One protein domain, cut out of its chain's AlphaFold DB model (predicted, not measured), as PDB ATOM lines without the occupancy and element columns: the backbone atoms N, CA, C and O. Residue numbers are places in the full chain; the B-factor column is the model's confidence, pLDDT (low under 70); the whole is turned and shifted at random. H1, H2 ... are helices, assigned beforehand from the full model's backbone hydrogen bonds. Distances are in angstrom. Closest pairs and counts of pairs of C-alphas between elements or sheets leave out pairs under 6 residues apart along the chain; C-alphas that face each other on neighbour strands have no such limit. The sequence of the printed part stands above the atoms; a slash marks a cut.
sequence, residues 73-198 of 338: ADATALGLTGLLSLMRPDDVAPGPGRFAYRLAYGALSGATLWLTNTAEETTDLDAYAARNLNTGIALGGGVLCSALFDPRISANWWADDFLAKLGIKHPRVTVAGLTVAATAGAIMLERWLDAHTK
ATOM      1  N   ALA A  73     116.753  57.089 100.350       69.56
ATOM      2  CA  ALA A  73     117.952  57.857 100.672       69.56
ATOM      3  C   ALA A  73     117.852  58.481 102.073       69.56
ATOM      4  O   ALA A  73     118.758  58.271 102.878       69.56
ATOM      5  N   ASP A  74     116.713  59.092 102.420       69.94
ATOM      6  CA  ASP A  74     116.471  59.689 103.744       69.94
ATOM      7  C   ASP A  74     116.560  58.637 104.852       69.94
ATOM      8  O   ASP A  74     117.245  58.812 105.860       69.94
ATOM      9  N   ALA A  75     115.912  57.487 104.645       72.88
ATOM     10  CA  ALA A  75     115.968  56.376 105.590       72.88
ATOM     11  C   ALA A  75     117.408  55.860 105.780       72.88
ATOM     12  O   ALA A  75     117.806  55.510 106.897       72.88
ATOM     13  N   THR A  76     118.203  55.848 104.706       73.69
ATOM     14  CA  THR A  76     119.613  55.442 104.743       73.69
ATOM     15  C   THR A  76     120.470  56.480 105.469       73.69
ATOM     16  O   THR A  76     121.256  56.109 106.343       73.69
ATOM     17  N   ALA A  77     120.282  57.769 105.184       70.69
ATOM     18  CA  ALA A  77     120.983  58.864 105.844       70.69
ATOM     19  C   ALA A  77     120.693  58.898 107.351       70.69
ATOM     20  O   ALA A  77     121.624  58.935 108.155       70.69
ATOM     21  N   LEU A  78     119.423  58.783 107.752       74.69
ATOM     22  CA  LEU A  78     119.018  58.718 109.162       74.69
ATOM     23  C   LEU A  78     119.599  57.484 109.868       74.69
ATOM     24  O   LEU A  78     120.047  57.579 111.015       74.69
ATOM     25  N   GLY A  79     119.647  56.340 109.180       74.62
ATOM     26  CA  GLY A  79     120.301  55.129 109.677       74.62
ATOM     27  C   GLY A  79     121.803  55.322 109.910       74.62
ATOM     28  O   GLY A  79     122.317  54.945 110.969       74.62
ATOM     29  N   LEU A  80     122.501  55.954 108.962       73.12
ATOM     30  CA  LEU A  80     123.924  56.285 109.075       73.12
ATOM     31  C   LEU A  80     124.186  57.287 110.205       73.12
ATOM     32  O   LEU A  80     125.080  57.060 111.019       73.12
ATOM     33  N   THR A  81     123.370  58.333 110.327       74.12
ATOM     34  CA  THR A  81     123.446  59.307 111.426       74.12
ATOM     35  C   THR A  81     123.256  58.634 112.784       74.12
ATOM     36  O   THR A  81     124.037  58.863 113.709       74.12
ATOM     37  N   GLY A  82     122.272  57.737 112.907       74.25
ATOM     38  CA  GLY A  82     122.065  56.948 114.120       74.25
ATOM     39  C   GLY A  82     123.281  56.086 114.472       74.25
ATOM     40  O   GLY A  82     123.734  56.092 115.619       74.25
ATOM     41  N   LEU A  83     123.863  55.396 113.484       77.81
ATOM     42  CA  LEU A  83     125.085  54.603 113.666       77.81
ATOM     43  C   LEU A  83     126.274  55.468 114.109       77.81
ATOM     44  O   LEU A  83     126.966  55.107 115.062       77.81
ATOM     45  N   LEU A  84     126.489  56.621 113.471       73.56
ATOM     46  CA  LEU A  84     127.587  57.547 113.773       73.56
ATOM     47  C   LEU A  84     127.468  58.206 115.152       73.56
ATOM     48  O   LEU A  84     128.489  58.546 115.762       73.56
ATOM     49  N   SER A  85     126.243  58.386 115.646       75.06
ATOM     50  CA  SER A  85     125.974  58.918 116.986       75.06
ATOM     51  C   SER A  85     126.083  57.858 118.085       75.06
ATOM     52  O   SER A  85     126.414  58.187 119.225       75.06
ATOM     53  N   LEU A  86     125.844  56.585 117.757       78.25
ATOM     54  CA  LEU A  86     126.023  55.459 118.682       78.25
ATOM     55  C   LEU A  86     127.478  54.981 118.768       78.25
ATOM     56  O   LEU A  86     127.894  54.443 119.796       78.25
ATOM     57  N   MET A  87     128.246  55.181 117.701       76.25
ATOM     58  CA  MET A  87     129.663  54.853 117.610       76.25
ATOM     59  C   MET A  87     130.485  55.568 118.693       76.25
ATOM     60  O   MET A  87     130.510  56.796 118.766       76.25
ATOM     61  N   ARG A  88     131.200  54.794 119.522       70.56
ATOM     62  CA  ARG A  88     132.070  55.320 120.579       70.56
ATOM     63  C   ARG A  88     133.500  55.497 120.075       70.56
ATOM     64  O   ARG A  88     134.200  54.506 119.878       70.56
ATOM     65  N   PRO A  89     133.967  56.739 119.901       64.00
ATOM     66  CA  PRO A  89     135.342  56.988 119.478       64.00
ATOM     67  C   PRO A  89     136.390  56.550 120.520       64.00
ATOM     68  O   PRO A  89     137.548  56.341 120.162       64.00
ATOM     69  N   ASP A  90     135.978  56.350 121.776       66.06
ATOM     70  CA  ASP A  90     136.849  56.001 122.910       66.06
ATOM     71  C   ASP A  90     137.092  54.496 123.063       66.06
ATOM     72  O   ASP A  90     138.051  54.086 123.715       66.06
ATOM     73  N   ASP A  91     136.247  53.666 122.440       67.69
ATOM     74  CA  ASP A  91     136.371  52.204 122.494       67.69
ATOM     75  C   ASP A  91     137.547  51.702 121.624       67.69
ATOM     76  O   ASP A  91     137.903  50.522 121.654       67.69
ATOM     77  N   VAL A  92     138.180  52.596 120.853       64.75
ATOM     78  CA  VAL A  92     139.280  52.269 119.945       64.75
ATOM     79  C   VAL A  92     140.620  52.654 120.565       64.75
ATOM     80  O   VAL A  92     140.966  53.829 120.697       64.75
ATOM     81  N   ALA A  93     141.408  51.634 120.914       61.88
ATOM     82  CA  ALA A  93     142.742  51.808 121.479       61.88
ATOM     83  C   ALA A  93     143.650  52.673 120.573       61.88
ATOM     84  O   ALA A  93     143.567  52.580 119.340       61.88
ATOM     85  N   PRO A  94     144.542  53.502 121.153       71.00
ATOM     86  CA  PRO A  94     145.497  54.291 120.382       71.00
ATOM     87  C   PRO A  94     146.369  53.381 119.507       71.00
ATOM     88  O   PRO A  94     146.857  52.346 119.959       71.00
ATOM     89  N   GLY A  95     146.547  53.760 118.240       74.25
ATOM     90  CA  GLY A  95     147.294  52.977 117.258       74.25
ATOM     91  C   GLY A  95     146.608  52.921 115.887       74.25
ATOM     92  O   GLY A  95     145.699  53.712 115.616       74.25
ATOM     93  N   PRO A  96     147.012  51.985 115.007       74.81
ATOM     94  CA  PRO A  96     146.517  51.914 113.628       74.81
ATOM     95  C   PRO A  96     144.999  51.681 113.542       74.81
ATOM     96  O   PRO A  96     144.359  52.152 112.605       74.81
ATOM     97  N   GLY A  97     144.400  51.033 114.547       75.00
ATOM     98  CA  GLY A  97     142.947  50.862 114.640       75.00
ATOM     99  C   GLY A  97     142.188  52.184 114.789       75.00
ATOM    100  O   GLY A  97     141.142  52.359 114.169       75.00
ATOM    101  N   ARG A  98     142.739  53.157 115.529       78.94
ATOM    102  CA  ARG A  98     142.132  54.488 115.691       78.94
ATOM    103  C   ARG A  98     142.177  55.292 114.396       78.94
ATOM    104  O   ARG A  98     141.225  55.997 114.089       78.94
ATOM    105  N   PHE A  99     143.240  55.143 113.608       78.81
ATOM    106  CA  PHE A  99     143.326  55.756 112.281       78.81
ATOM    107  C   PHE A  99     142.300  55.159 111.306       78.81
ATOM    108  O   PHE A  99     141.563  55.902 110.664       78.81
ATOM    109  N   ALA A 100     142.180  53.828 111.257       77.56
ATOM    110  CA  ALA A 100     141.170  53.162 110.433       77.56
ATOM    111  C   ALA A 100     139.741  53.576 110.824       77.56
ATOM    112  O   ALA A 100     138.910  53.839 109.958       77.56
ATOM    113  N   TYR A 101     139.473  53.701 112.124       78.56
ATOM    114  CA  TYR A 101     138.181  54.157 112.629       78.56
ATOM    115  C   TYR A 101     137.883  55.619 112.266       78.56
ATOM    116  O   TYR A 101     136.765  55.931 111.867       78.56
ATOM    117  N   ARG A 102     138.881  56.511 112.330       82.06
ATOM    118  CA  ARG A 102     138.757  57.911 111.878       82.06
ATOM    119  C   ARG A 102     138.409  58.024 110.398       82.06
ATOM    120  O   ARG A 102     137.582  58.857 110.032       82.06
ATOM    121  N   LEU A 103     139.033  57.196 109.561       79.12
ATOM    122  CA  LEU A 103     138.741  57.157 108.128       79.12
ATOM    123  C   LEU A 103     137.354  56.579 107.850       79.12
ATOM    124  O   LEU A 103     136.608  57.149 107.063       79.12
ATOM    125  N   ALA A 104     136.984  55.486 108.523       79.38
ATOM    126  CA  ALA A 104     135.646  54.912 108.404       79.38
ATOM    127  C   ALA A 104     134.567  55.916 108.833       79.38
ATOM    128  O   ALA A 104     133.544  56.043 108.167       79.38
ATOM    129  N   TYR A 105     134.823  56.669 109.904       79.81
ATOM    130  CA  TYR A 105     133.941  57.731 110.364       79.81
ATOM    131  C   TYR A 105     133.773  58.833 109.310       79.81
ATOM    132  O   TYR A 105     132.645  59.169 108.968       79.81
ATOM    133  N   GLY A 106     134.873  59.341 108.742       75.69
ATOM    134  CA  GLY A 106     134.810  60.342 107.672       75.69
ATOM    135  C   GLY A 106     134.088  59.839 106.426       75.69
ATOM    136  O   GLY A 106     133.259  60.550 105.874       75.69
ATOM    137  N   ALA A 107     134.329  58.588 106.023       74.56
ATOM    138  CA  ALA A 107     133.636  57.977 104.891       74.56
ATOM    139  C   ALA A 107     132.118  57.887 105.123       74.56
ATOM    140  O   ALA A 107     131.338  58.202 104.228       74.56
ATOM    141  N   LEU A 108     131.695  57.497 106.328       78.19
ATOM    142  CA  LEU A 108     130.279  57.433 106.690       78.19
ATOM    143  C   LEU A 108     129.648  58.828 106.781       78.19
ATOM    144  O   LEU A 108     128.541  59.009 106.292       78.19
ATOM    145  N   SER A 109     130.344  59.816 107.354       77.00
ATOM    146  CA  SER A 109     129.865  61.205 107.392       77.00
ATOM    147  C   SER A 109     129.739  61.807 105.993       77.00
ATOM    148  O   SER A 109     128.732  62.440 105.697       77.00
ATOM    149  N   GLY A 110     130.712  61.553 105.115       71.44
ATOM    150  CA  GLY A 110     130.641  61.948 103.712       71.44
ATOM    151  C   GLY A 110     129.469  61.289 102.986       71.44
ATOM    152  O   GLY A 110     128.751  61.966 102.261       71.44
ATOM    153  N   ALA A 111     129.210  60.001 103.236       74.56
ATOM    154  CA  ALA A 111     128.047  59.305 102.686       74.56
ATOM    155  C   ALA A 111     126.715  59.871 103.206       74.56
ATOM    156  O   ALA A 111     125.774  59.990 102.428       74.56
ATOM    157  N   THR A 112     126.626  60.243 104.489       74.81
ATOM    158  CA  THR A 112     125.444  60.931 105.033       74.81
ATOM    159  C   THR A 112     125.213  62.254 104.310       74.81
ATOM    160  O   THR A 112     124.112  62.465 103.823       74.81
ATOM    161  N   LEU A 113     126.245  63.095 104.183       76.12
ATOM    162  CA  LEU A 113     126.141  64.384 103.490       76.12
ATOM    163  C   LEU A 113     125.779  64.222 102.013       76.12
ATOM    164  O   LEU A 113     124.975  64.985 101.499       76.12
ATOM    165  N   TRP A 114     126.334  63.207 101.348       74.75
ATOM    166  CA  TRP A 114     125.999  62.889  99.962       74.75
ATOM    167  C   TRP A 114     124.523  62.527  99.781       74.75
ATOM    168  O   TRP A 114     123.914  62.923  98.798       74.75
ATOM    169  N   LEU A 115     123.952  61.773 100.726       75.75
ATOM    170  CA  LEU A 115     122.562  61.314 100.671       75.75
ATOM    171  C   LEU A 115     121.548  62.384 101.075       75.75
ATOM    172  O   LEU A 115     120.390  62.270 100.692       75.75
ATOM    173  N   THR A 116     121.953  63.361 101.888       68.88
ATOM    174  CA  THR A 116     121.070  64.444 102.342       68.88
ATOM    175  C   THR A 116     121.151  65.688 101.473       68.88
ATOM    176  O   THR A 116     120.358  66.590 101.688       68.88
ATOM    177  N   ASN A 117     122.114  65.783 100.551       69.38
ATOM    178  CA  ASN A 117     122.238  66.968  99.713       69.38
ATOM    179  C   ASN A 117     121.268  66.909  98.530       69.38
ATOM    180  O   ASN A 117     121.273  65.950  97.759       69.38
ATOM    181  N   THR A 118     120.487  67.969  98.369       62.44
ATOM    182  CA  THR A 118     119.445  68.121  97.345       62.44
ATOM    183  C   THR A 118     119.914  68.960  96.158       62.44
ATOM    184  O   THR A 118     119.092  69.385  95.361       62.44
ATOM    185  N   ALA A 119     121.221  69.197  95.981       55.47
ATOM    186  CA  ALA A 119     121.720  70.049  94.891       55.47
ATOM    187  C   ALA A 119     121.351  69.546  93.476       55.47
ATOM    188  O   ALA A 119     121.370  70.315  92.526       55.47
ATOM    189  N   GLU A 120     120.981  68.268  93.319       52.22
ATOM    190  CA  GLU A 120     120.386  67.754  92.068       52.22
ATOM    191  C   GLU A 120     118.936  68.232  91.833       52.22
ATOM    192  O   GLU A 120     118.465  68.179  90.703       52.22
ATOM    193  N   GLU A 121     118.228  68.681  92.872       49.16
ATOM    194  CA  GLU A 121     116.833  69.150  92.846       49.16
ATOM    195  C   GLU A 121     116.690  70.682  92.948       49.16
ATOM    196  O   GLU A 121     115.660  71.205  92.530       49.16
ATOM    197  N   THR A 122     117.678  71.402  93.499       45.44
ATOM    198  CA  THR A 122     117.534  72.821  93.900       45.44
ATOM    199  C   THR A 122     118.353  73.823  93.087       45.44
ATOM    200  O   THR A 122     118.183  75.028  93.256       45.44
ATOM    201  N   THR A 123     119.228  73.358  92.197       47.75
ATOM    202  CA  THR A 123     120.035  74.227  91.330       47.75
ATOM    203  C   THR A 123     119.848  73.839  89.870       47.75
ATOM    204  O   THR A 123     119.856  72.648  89.574       47.75
ATOM    205  N   ASP A 124     119.788  74.822  88.961       49.94
ATOM    206  CA  ASP A 124     119.803  74.651  87.488       49.94
ATOM    207  C   ASP A 124     121.130  74.060  86.953       49.94
ATOM    208  O   ASP A 124     121.540  74.267  85.810       49.94
ATOM    209  N   LEU A 125     121.855  73.331  87.800       53.88
ATOM    210  CA  LEU A 125     123.019  72.555  87.432       53.88
ATOM    211  C   LEU A 125     122.556  71.336  86.641       53.88
ATOM    212  O   LEU A 125     121.626  70.630  87.035       53.88
ATOM    213  N   ASP A 126     123.261  71.025  85.556       60.47
ATOM    214  CA  ASP A 126     123.058  69.738  84.912       60.47
ATOM    215  C   ASP A 126     123.349  68.581  85.893       60.47
ATOM    216  O   ASP A 126     124.055  68.713  86.904       60.47
ATOM    217  N   ALA A 127     122.802  67.403  85.582       57.47
ATOM    218  CA  ALA A 127     122.890  66.226  86.445       57.47
ATOM    219  C   ALA A 127     124.337  65.789  86.764       57.47
ATOM    220  O   ALA A 127     124.560  65.013  87.696       57.47
ATOM    221  N   TYR A 128     125.335  66.238  85.999       49.56
ATOM    222  CA  TYR A 128     126.737  65.920  86.236       49.56
ATOM    223  C   TYR A 128     127.424  66.962  87.130       49.56
ATOM    224  O   TYR A 128     128.126  66.575  88.071       49.56
ATOM    225  N   ALA A 129     127.170  68.254  86.921       60.16
ATOM    226  CA  ALA A 129     127.634  69.334  87.785       60.16
ATOM    227  C   ALA A 129     127.048  69.207  89.201       60.16
ATOM    228  O   ALA A 129     127.798  69.263  90.183       60.16
ATOM    229  N   ALA A 130     125.752  68.899  89.315       63.28
ATOM    230  CA  ALA A 130     125.106  68.614  90.593       63.28
ATOM    231  C   ALA A 130     125.729  67.390  91.290       63.28
ATOM    232  O   ALA A 130     126.045  67.420  92.483       63.28
ATOM    233  N   ARG A 131     126.034  66.329  90.530       68.19
ATOM    234  CA  ARG A 131     126.715  65.138  91.052       68.19
ATOM    235  C   ARG A 131     128.150  65.421  91.505       68.19
ATOM    236  O   ARG A 131     128.589  64.863  92.517       68.19
ATOM    237  N   ASN A 132     128.891  66.266  90.790       67.56
ATOM    238  CA  ASN A 132     130.253  66.663  91.152       67.56
ATOM    239  C   ASN A 132     130.269  67.562  92.391       67.56
ATOM    240  O   ASN A 132     131.096  67.340  93.277       67.56
ATOM    241  N   LEU A 133     129.321  68.496  92.505       69.12
ATOM    242  CA  LEU A 133     129.117  69.308  93.702       69.12
ATOM    243  C   LEU A 133     128.761  68.429  94.910       69.12
ATOM    244  O   LEU A 133     129.431  68.502  95.941       69.12
ATOM    245  N   ASN A 134     127.799  67.515  94.748       72.12
ATOM    246  CA  ASN A 134     127.428  66.517  95.757       72.12
ATOM    247  C   ASN A 134     128.633  65.678  96.194       72.12
ATOM    248  O   ASN A 134     128.856  65.460  97.386       72.12
ATOM    249  N   THR A 135     129.442  65.224  95.236       71.12
ATOM    250  CA  THR A 135     130.658  64.447  95.514       71.12
ATOM    251  C   THR A 135     131.711  65.297  96.230       71.12
ATOM    252  O   THR A 135     132.357  64.816  97.160       71.12
ATOM    253  N   GLY A 136     131.865  66.567  95.851       67.12
ATOM    254  CA  GLY A 136     132.762  67.523  96.498       67.12
ATOM    255  C   GLY A 136     132.380  67.786  97.955       67.12
ATOM    256  O   GLY A 136     133.236  67.689  98.835       67.12
ATOM    257  N   ILE A 137     131.094  68.020  98.225       73.38
ATOM    258  CA  ILE A 137     130.548  68.194  99.580       73.38
ATOM    259  C   ILE A 137     130.738  66.917 100.403       73.38
ATOM    260  O   ILE A 137     131.206  66.980 101.541       73.38
ATOM    261  N   ALA A 138     130.463  65.749  99.821       74.50
ATOM    262  CA  ALA A 138     130.656  64.461 100.480       74.50
ATOM    263  C   ALA A 138     132.122  64.224 100.877       74.50
ATOM    264  O   ALA A 138     132.417  63.855 102.017       74.50
ATOM    265  N   LEU A 139     133.060  64.456  99.952       68.00
ATOM    266  CA  LEU A 139     134.489  64.277 100.199       68.00
ATOM    267  C   LEU A 139     135.025  65.316 101.189       68.00
ATOM    268  O   LEU A 139     135.710  64.948 102.144       68.00
ATOM    269  N   GLY A 140     134.690  66.595 100.997       69.25
ATOM    270  CA  GLY A 140     135.115  67.689 101.867       69.25
ATOM    271  C   GLY A 140     134.579  67.533 103.287       69.25
ATOM    272  O   GLY A 140     135.346  67.577 104.251       69.25
ATOM    273  N   GLY A 141     133.283  67.248 103.420       70.38
ATOM    274  CA  GLY A 141     132.642  66.976 104.701       70.38
ATOM    275  C   GLY A 141     133.194  65.722 105.377       70.38
ATOM    276  O   GLY A 141     133.478  65.747 106.574       70.38
ATOM    277  N   GLY A 142     133.457  64.654 104.619       70.31
ATOM    278  CA  GLY A 142     134.108  63.453 105.140       70.31
ATOM    279  C   GLY A 142     135.514  63.721 105.691       70.31
ATOM    280  O   GLY A 142     135.826  63.307 106.810       70.31
ATOM    281  N   VAL A 143     136.345  64.471 104.955       75.62
ATOM    282  CA  VAL A 143     137.693  64.878 105.395       75.62
ATOM    283  C   VAL A 143     137.624  65.774 106.631       75.62
ATOM    284  O   VAL A 143     138.352  65.532 107.597       75.62
ATOM    285  N   LEU A 144     136.724  66.761 106.644       75.31
ATOM    286  CA  LEU A 144     136.523  67.652 107.785       75.31
ATOM    287  C   LEU A 144     136.076  66.871 109.030       75.31
ATOM    288  O   LEU A 144     136.640  67.049 110.109       75.31
ATOM    289  N   CYS A 145     135.123  65.949 108.887       77.94
ATOM    290  CA  CYS A 145     134.668  65.080 109.972       77.94
ATOM    291  C   CYS A 145     135.773  64.142 110.484       77.94
ATOM    292  O   CYS A 145     135.844  63.889 111.691       77.94
ATOM    293  N   SER A 146     136.662  63.654 109.613       76.19
ATOM    294  CA  SER A 146     137.862  62.917 110.030       76.19
ATOM    295  C   SER A 146     138.868  63.803 110.773       76.19
ATOM    296  O   SER A 146     139.455  63.351 111.758       76.19
ATOM    297  N   ALA A 147     139.064  65.050 110.336       77.50
ATOM    298  CA  ALA A 147     139.986  65.997 110.965       77.50
ATOM    299  C   ALA A 147     139.491  66.449 112.351       77.50
ATOM    300  O   ALA A 147     140.263  66.497 113.308       77.50
ATOM    301  N   LEU A 148     138.185  66.693 112.487       79.06
ATOM    302  CA  LEU A 148     137.531  67.097 113.736       79.06
ATOM    303  C   LEU A 148     137.229  65.927 114.685       79.06
ATOM    304  O   LEU A 148     136.578  66.108 115.716       79.06
ATOM    305  N   PHE A 149     137.718  64.724 114.376       78.00
ATOM    306  CA  PHE A 149     137.430  63.528 115.158       78.00
ATOM    307  C   PHE A 149     137.871  63.641 116.624       78.00
ATOM    308  O   PHE A 149     137.125  63.245 117.516       78.00
ATOM    309  N   ASP A 150     139.063  64.182 116.894       75.94
ATOM    310  CA  ASP A 150     139.579  64.299 118.265       75.94
ATOM    311  C   ASP A 150     138.860  65.379 119.097       75.94
ATOM    312  O   ASP A 150     138.418  65.052 120.199       75.94
ATOM    313  N   PRO A 151     138.645  66.616 118.599       78.19
ATOM    314  CA  PRO A 151     137.808  67.605 119.287       78.19
ATOM    315  C   PRO A 151     136.398  67.093 119.613       78.19
ATOM    316  O   PRO A 151     135.851  67.370 120.685       78.19
ATOM    317  N   ARG A 152     135.813  66.284 118.717       75.12
ATOM    318  CA  ARG A 152     134.485  65.692 118.918       75.12
ATOM    319  C   ARG A 152     134.427  64.744 120.115       75.12
ATOM    320  O   ARG A 152     133.382  64.674 120.757       75.12
ATOM    321  N   ILE A 153     135.508  64.032 120.437       75.94
ATOM    322  CA  ILE A 153     135.555  63.153 121.619       75.94
ATOM    323  C   ILE A 153     135.255  63.955 122.888       75.94
ATOM    324  O   ILE A 153     134.388  63.576 123.676       75.94
ATOM    325  N   SER A 154     135.908  65.109 123.041       74.81
ATOM    326  CA  SER A 154     135.715  65.990 124.193       74.81
ATOM    327  C   SER A 154     134.292  66.550 124.263       74.81
ATOM    328  O   SER A 154     133.688  66.541 125.336       74.81
ATOM    329  N   ALA A 155     133.719  66.959 123.128       76.31
ATOM    330  CA  ALA A 155     132.322  67.402 123.060       76.31
ATOM    331  C   ALA A 155     131.341  66.280 123.451       76.31
ATOM    332  O   ALA A 155     130.376  66.506 124.182       76.31
ATOM    333  N   ASN A 156     131.627  65.046 123.029       76.31
ATOM    334  CA  ASN A 156     130.840  63.866 123.375       76.31
ATOM    335  C   ASN A 156     130.889  63.535 124.872       76.31
ATOM    336  O   ASN A 156     129.885  63.092 125.425       76.31
ATOM    337  N   TRP A 157     132.037  63.712 125.529       78.56
ATOM    338  CA  TRP A 157     132.150  63.519 126.979       78.56
ATOM    339  C   TRP A 157     131.389  64.576 127.756       78.56
ATOM    340  O   TRP A 157     130.690  64.249 128.711       78.56
ATOM    341  N   TRP A 158     131.494  65.828 127.319       82.69
ATOM    342  CA  TRP A 158     130.729  66.916 127.906       82.69
ATOM    343  C   TRP A 158     129.218  66.652 127.812       82.69
ATOM    344  O   TRP A 158     128.518  66.766 128.817       82.69
ATOM    345  N   ALA A 159     128.726  66.214 126.647       81.81
ATOM    346  CA  ALA A 159     127.314  65.891 126.448       81.81
ATOM    347  C   ALA A 159     126.852  64.704 127.312       81.81
ATOM    348  O   ALA A 159     125.795  64.773 127.942       81.81
ATOM    349  N   ASP A 160     127.648  63.633 127.390       82.44
ATOM    350  CA  ASP A 160     127.349  62.476 128.241       82.44
ATOM    351  C   ASP A 160     127.270  62.851 129.725       82.44
ATOM    352  O   ASP A 160     126.321  62.462 130.408       82.44
ATOM    353  N   ASP A 161     128.254  63.606 130.220       84.88
ATOM    354  CA  ASP A 161     128.325  64.035 131.619       84.88
ATOM    355  C   ASP A 161     127.168  64.980 131.967       84.88
ATOM    356  O   ASP A 161     126.530  64.845 133.013       84.88
ATOM    357  N   PHE A 162     126.823  65.891 131.055       87.94
ATOM    358  CA  PHE A 162     125.676  66.778 131.205       87.94
ATOM    359  C   PHE A 162     124.347  66.008 131.285       87.94
ATOM    360  O   PHE A 162     123.559  66.218 132.209       87.94
ATOM    361  N   LEU A 163     124.102  65.061 130.376       88.69
ATOM    362  CA  LEU A 163     122.870  64.261 130.374       88.69
ATOM    363  C   LEU A 163     122.802  63.294 131.567       88.69
ATOM    364  O   LEU A 163     121.723  63.070 132.123       88.69
ATOM    365  N   ALA A 164     123.942  62.755 132.003       87.94
ATOM    366  CA  ALA A 164     124.021  61.947 133.216       87.94
ATOM    367  C   ALA A 164     123.678  62.775 134.467       87.94
ATOM    368  O   ALA A 164     122.922  62.304 135.321       87.94
ATOM    369  N   LYS A 165     124.151  64.029 134.550       90.94
ATOM    370  CA  LYS A 165     123.781  64.980 135.618       90.94
ATOM    371  C   LYS A 165     122.287  65.304 135.628       90.94
ATOM    372  O   LYS A 165     121.722  65.503 136.699       90.94
ATOM    373  N   LEU A 166     121.637  65.288 134.465       90.00
ATOM    374  CA  LEU A 166     120.182  65.423 134.333       90.00
ATOM    375  C   LEU A 166     119.404  64.136 134.679       90.00
ATOM    376  O   LEU A 166     118.176  64.116 134.598       90.00
ATOM    377  N   GLY A 167     120.082  63.057 135.088       90.88
ATOM    378  CA  GLY A 167     119.453  61.807 135.527       90.88
ATOM    379  C   GLY A 167     119.043  60.863 134.392       90.88
ATOM    380  O   GLY A 167     118.303  59.902 134.624       90.88
ATOM    381  N   ILE A 168     119.511  61.103 133.164       91.00
ATOM    382  CA  ILE A 168     119.203  60.253 132.012       91.00
ATOM    383  C   ILE A 168     120.013  58.957 132.095       91.00
ATOM    384  O   ILE A 168     121.238  58.961 132.151       91.00
ATOM    385  N   LYS A 169     119.311  57.817 132.067       85.19
ATOM    386  CA  LYS A 169     119.917  56.480 132.216       85.19
ATOM    387  C   LYS A 169     120.738  56.031 131.005       85.19
ATOM    388  O   LYS A 169     121.646  55.219 131.155       85.19
ATOM    389  N   HIS A 170     120.414  56.543 129.816       84.06
ATOM    390  CA  HIS A 170     121.076  56.184 128.559       84.06
ATOM    391  C   HIS A 170     121.453  57.428 127.732       84.06
ATOM    392  O   HIS A 170     120.905  57.603 126.644       84.06
ATOM    393  N   PRO A 171     122.401  58.270 128.203       82.25
ATOM    394  CA  PRO A 171     122.800  59.515 127.532       82.25
ATOM    395  C   PRO A 171     123.048  59.352 126.031       82.25
ATOM    396  O   PRO A 171     122.528  60.110 125.222       82.25
ATOM    397  N   ARG A 172     123.741  58.279 125.642       78.94
ATOM    398  CA  ARG A 172     124.087  57.980 124.246       78.94
ATOM    399  C   ARG A 172     122.899  57.697 123.343       78.94
ATOM    400  O   ARG A 172     122.869  58.164 122.212       78.94
ATOM    401  N   VAL A 173     121.924  56.940 123.839       83.75
ATOM    402  CA  VAL A 173     120.702  56.660 123.076       83.75
ATOM    403  C   VAL A 173     119.893  57.945 122.930       83.75
ATOM    404  O   VAL A 173     119.314  58.187 121.877       83.75
ATOM    405  N   THR A 174     119.914  58.805 123.952       83.50
ATOM    406  CA  THR A 174     119.275  60.120 123.904       83.50
ATOM    407  C   THR A 174     119.945  61.050 122.898       83.50
ATOM    408  O   THR A 174     119.235  61.627 122.082       83.50
ATOM    409  N   VAL A 175     121.279  61.164 122.893       81.19
ATOM    410  CA  VAL A 175     122.004  61.967 121.893       81.19
ATOM    411  C   VAL A 175     121.721  61.442 120.493       81.19
ATOM    412  O   VAL A 175     121.313  62.216 119.641       81.19
ATOM    413  N   ALA A 176     121.850  60.131 120.264       78.12
ATOM    414  CA  ALA A 176     121.576  59.545 118.955       78.12
ATOM    415  C   ALA A 176     120.135  59.800 118.494       78.12
ATOM    416  O   ALA A 176     119.926  60.212 117.356       78.12
ATOM    417  N   GLY A 177     119.154  59.625 119.384       76.12
ATOM    418  CA  GLY A 177     117.754  59.931 119.097       76.12
ATOM    419  C   GLY A 177     117.525  61.407 118.768       76.12
ATOM    420  O   GLY A 177     116.842  61.704 117.794       76.12
ATOM    421  N   LEU A 178     118.136  62.324 119.525       80.88
ATOM    422  CA  LEU A 178     118.053  63.766 119.272       80.88
ATOM    423  C   LEU A 178     118.718  64.158 117.951       80.88
ATOM    424  O   LEU A 178     118.145  64.943 117.207       80.88
ATOM    425  N   THR A 179     119.889  63.603 117.625       75.69
ATOM    426  CA  THR A 179     120.574  63.888 116.357       75.69
ATOM    427  C   THR A 179     119.764  63.382 115.166       75.69
ATOM    428  O   THR A 179     119.611  64.107 114.187       75.69
ATOM    429  N   VAL A 180     119.209  62.168 115.250       76.31
ATOM    430  CA  VAL A 180     118.334  61.617 114.203       76.31
ATOM    431  C   VAL A 180     117.073  62.469 114.055       76.31
ATOM    432  O   VAL A 180     116.712  62.814 112.936       76.31
ATOM    433  N   ALA A 181     116.442  62.869 115.163       76.44
ATOM    434  CA  ALA A 181     115.263  63.732 115.137       76.44
ATOM    435  C   ALA A 181     115.564  65.123 114.556       76.44
ATOM    436  O   ALA A 181     114.790  65.617 113.746       76.44
ATOM    437  N   ALA A 182     116.697  65.729 114.921       74.75
ATOM    438  CA  ALA A 182     117.130  67.012 114.375       74.75
ATOM    439  C   ALA A 182     117.434  66.919 112.874       74.75
ATOM    440  O   ALA A 182     117.031  67.795 112.121       74.75
ATOM    441  N   THR A 183     118.081  65.835 112.430       71.69
ATOM    442  CA  THR A 183     118.366  65.599 111.004       71.69
ATOM    443  C   THR A 183     117.073  65.408 110.215       71.69
ATOM    444  O   THR A 183     116.898  66.022 109.172       71.69
ATOM    445  N   ALA A 184     116.133  64.611 110.734       74.00
ATOM    446  CA  ALA A 184     114.816  64.459 110.121       74.00
ATOM    447  C   ALA A 184     114.064  65.799 110.065       74.00
ATOM    448  O   ALA A 184     113.472  66.120 109.043       74.00
ATOM    449  N   GLY A 185     114.135  66.599 111.134       75.19
ATOM    450  CA  GLY A 185     113.562  67.942 111.175       75.19
ATOM    451  C   GLY A 185     114.177  68.888 110.145       75.19
ATOM    452  O   GLY A 185     113.437  69.623 109.508       75.19
ATOM    453  N   ALA A 186     115.496  68.838 109.939       73.19
ATOM    454  CA  ALA A 186     116.180  69.624 108.915       73.19
ATOM    455  C   ALA A 186     115.745  69.214 107.498       73.19
ATOM    456  O   ALA A 186     115.356  70.082 106.732       73.19
ATOM    457  N   ILE A 187     115.700  67.908 107.197       70.56
ATOM    458  CA  ILE A 187     115.211  67.389 105.904       70.56
ATOM    459  C   ILE A 187     113.755  67.819 105.661       70.56
ATOM    460  O   ILE A 187     113.385  68.221 104.561       70.56
ATOM    461  N   MET A 188     112.905  67.736 106.690       74.31
ATOM    462  CA  MET A 188     111.509  68.167 106.587       74.31
ATOM    463  C   MET A 188     111.383  69.680 106.408       74.31
ATOM    464  O   MET A 188     110.521  70.112 105.652       74.31
ATOM    465  N   LEU A 189     112.210  70.471 107.095       73.62
ATOM    466  CA  LEU A 189     112.220  71.927 106.982       73.62
ATOM    467  C   LEU A 189     112.701  72.370 105.602       73.62
ATOM    468  O   LEU A 189     112.059  73.226 105.018       73.62
ATOM    469  N   GLU A 190     113.775  71.780 105.083       67.75
ATOM    470  CA  GLU A 190     114.289  72.045 103.736       67.75
ATOM    471  C   GLU A 190     113.214  71.768 102.686       67.75
ATOM    472  O   GLU A 190     112.858  72.652 101.923       67.75
ATOM    473  N   ARG A 191     112.562  70.603 102.752       68.06
ATOM    474  CA  ARG A 191     111.458  70.280 101.838       68.06
ATOM    475  C   ARG A 191     110.223  71.146 102.026       68.06
ATOM    476  O   ARG A 191     109.486  71.383 101.074       68.06
ATOM    477  N   TRP A 192     109.927  71.545 103.260       70.25
ATOM    478  CA  TRP A 192     108.822  72.453 103.533       70.25
ATOM    479  C   TRP A 192     109.118  73.835 102.958       70.25
ATOM    480  O   TRP A 192     108.237  74.389 102.308       70.25
ATOM    481  N   LEU A 193     110.345  74.334 103.142       66.00
ATOM    482  CA  LEU A 193     110.837  75.547 102.502       66.00
ATOM    483  C   LEU A 193     110.705  75.382 100.993       66.00
ATOM    484  O   LEU A 193     109.873  76.075 100.441       66.00
ATOM    485  N   ASP A 194     111.319  74.384 100.357       61.06
ATOM    486  CA  ASP A 194     111.210  74.163  98.907       61.06
ATOM    487  C   ASP A 194     109.757  74.097  98.407       61.06
ATOM    488  O   ASP A 194     109.415  74.669  97.374       61.06
ATOM    489  N   ALA A 195     108.857  73.434  99.137       64.31
ATOM    490  CA  ALA A 195     107.445  73.356  98.766       64.31
ATOM    491  C   ALA A 195     106.700  74.701  98.880       64.31
ATOM    492  O   ALA A 195     105.724  74.899  98.158       64.31
ATOM    493  N   HIS A 196     107.137  75.600  99.768       58.94
ATOM    494  CA  HIS A 196     106.517  76.909 100.025       58.94
ATOM    495  C   HIS A 196     107.320  78.088  99.447       58.94
ATOM    496  O   HIS A 196     106.816  79.208  99.415       58.94
ATOM    497  N   THR A 197     108.544  77.850  98.974       50.91
ATOM    498  CA  THR A 197     109.452  78.827  98.363       50.91
ATOM    499  C   THR A 197     109.702  78.553  96.883       50.91
ATOM    500  O   THR A 197     110.467  79.296  96.270       50.91
ATOM    501  N   LYS A 198     109.036  77.555  96.278       44.09
ATOM    502  CA  LYS A 198     108.796  77.501  94.825       44.09
ATOM    503  C   LYS A 198     108.090  78.799  94.400       44.09
ATOM    504  O   LYS A 198     106.871  78.903  94.510       44.09
TER     505      LYS A 198
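AT A GLANCE: This is residues 73 to 198 of the 338 residues of an uncharacterized protein of Brevibacterium sp. CS2 (UniProt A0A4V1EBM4). Four long helices stand side by side in a bowed row, H6, H1, H2, H4, with neighbours in the row running opposite ways, and H5 crosses one end of it, leading from the end of H4 to the start of H6. The short H3 sits at the other end, beside the first turns of H4. The printed part has 126 residues with six named helices, H1 to H6 in order along the chain, and no named strand; its class is all helix. It is only just compact, close to loose, with a radius of gyration of the C-alphas of 16.6 A, and the C-alphas span 47 by 35 by 21 A.

IN THESE COORDINATES: H1 is residues 73 to 86, 19.9 A from first to last C-alpha, beginning with C-alpha 73 at (117.952, 57.857, 100.672). H2 is residues 96 to 116, 30.5 A, with C-alpha 96 at (146.517, 51.914, 113.628). H3 is residues 119 to 122, 5.1 A. H4 is residues 127 to 147, 29.9 A, and H5 is residues 149 to 165, 24.6 A. H6, the longest helix, is residues 171 to 197, 37.4 A, and ends with C-alpha 197 at (109.452, 78.827, 98.363).

HOW THE PARTS SIT: H1 and H2 form a helical hairpin and touch at a shallow tilt of 31 degrees, opposite ways; their closest C-alphas, those of Ala 77 and Thr 112, are 5.0 A apart. H1 also touches H6, at a shallow tilt of 28 degrees, opposite ways, with the C-alphas of Ser 85 and Ala 176 closest at 4.9 A; H6 does this with residues 172 to 184 alone. H2 touches H4, opposite ways, at a shallow tilt of 34 degrees, only just short of steep, and the C-alphas of Gly 110 and Gly 142 are closest at 4.0 A. H3 touches H4, whose residues 127 to 134 alone take part, with the C-alphas of Glu 120 and Ala 130 closest at 5.0 A. H4 and H5 meet only through their link. H5 touches H6 with residues 159 to 164 alone, about perpendicular at 72 degrees, only just past steep; the C-alphas of Asp 160 and Pro 171 are closest at 5.5 A. H1 and H4 are apart, as are H4 and H6. In H1, H2, H4 and H6 every O i to N i+4 pair is within hydrogen-bond range, in H5 12 of 13 are, and H3 is too short for such a pair.

THE WHOLE: The C-alphas farthest apart, those of Asp 126 and Gly 167, are 51.4 A apart. The printed part has no cut and no long link; the link from H1 to H2 is short and the other four are tight. The mean pLDDT of the printed part is 72.7, and 36 residues are under 70, among them residues 89 to 93, 116 to 133 and 193 to 198.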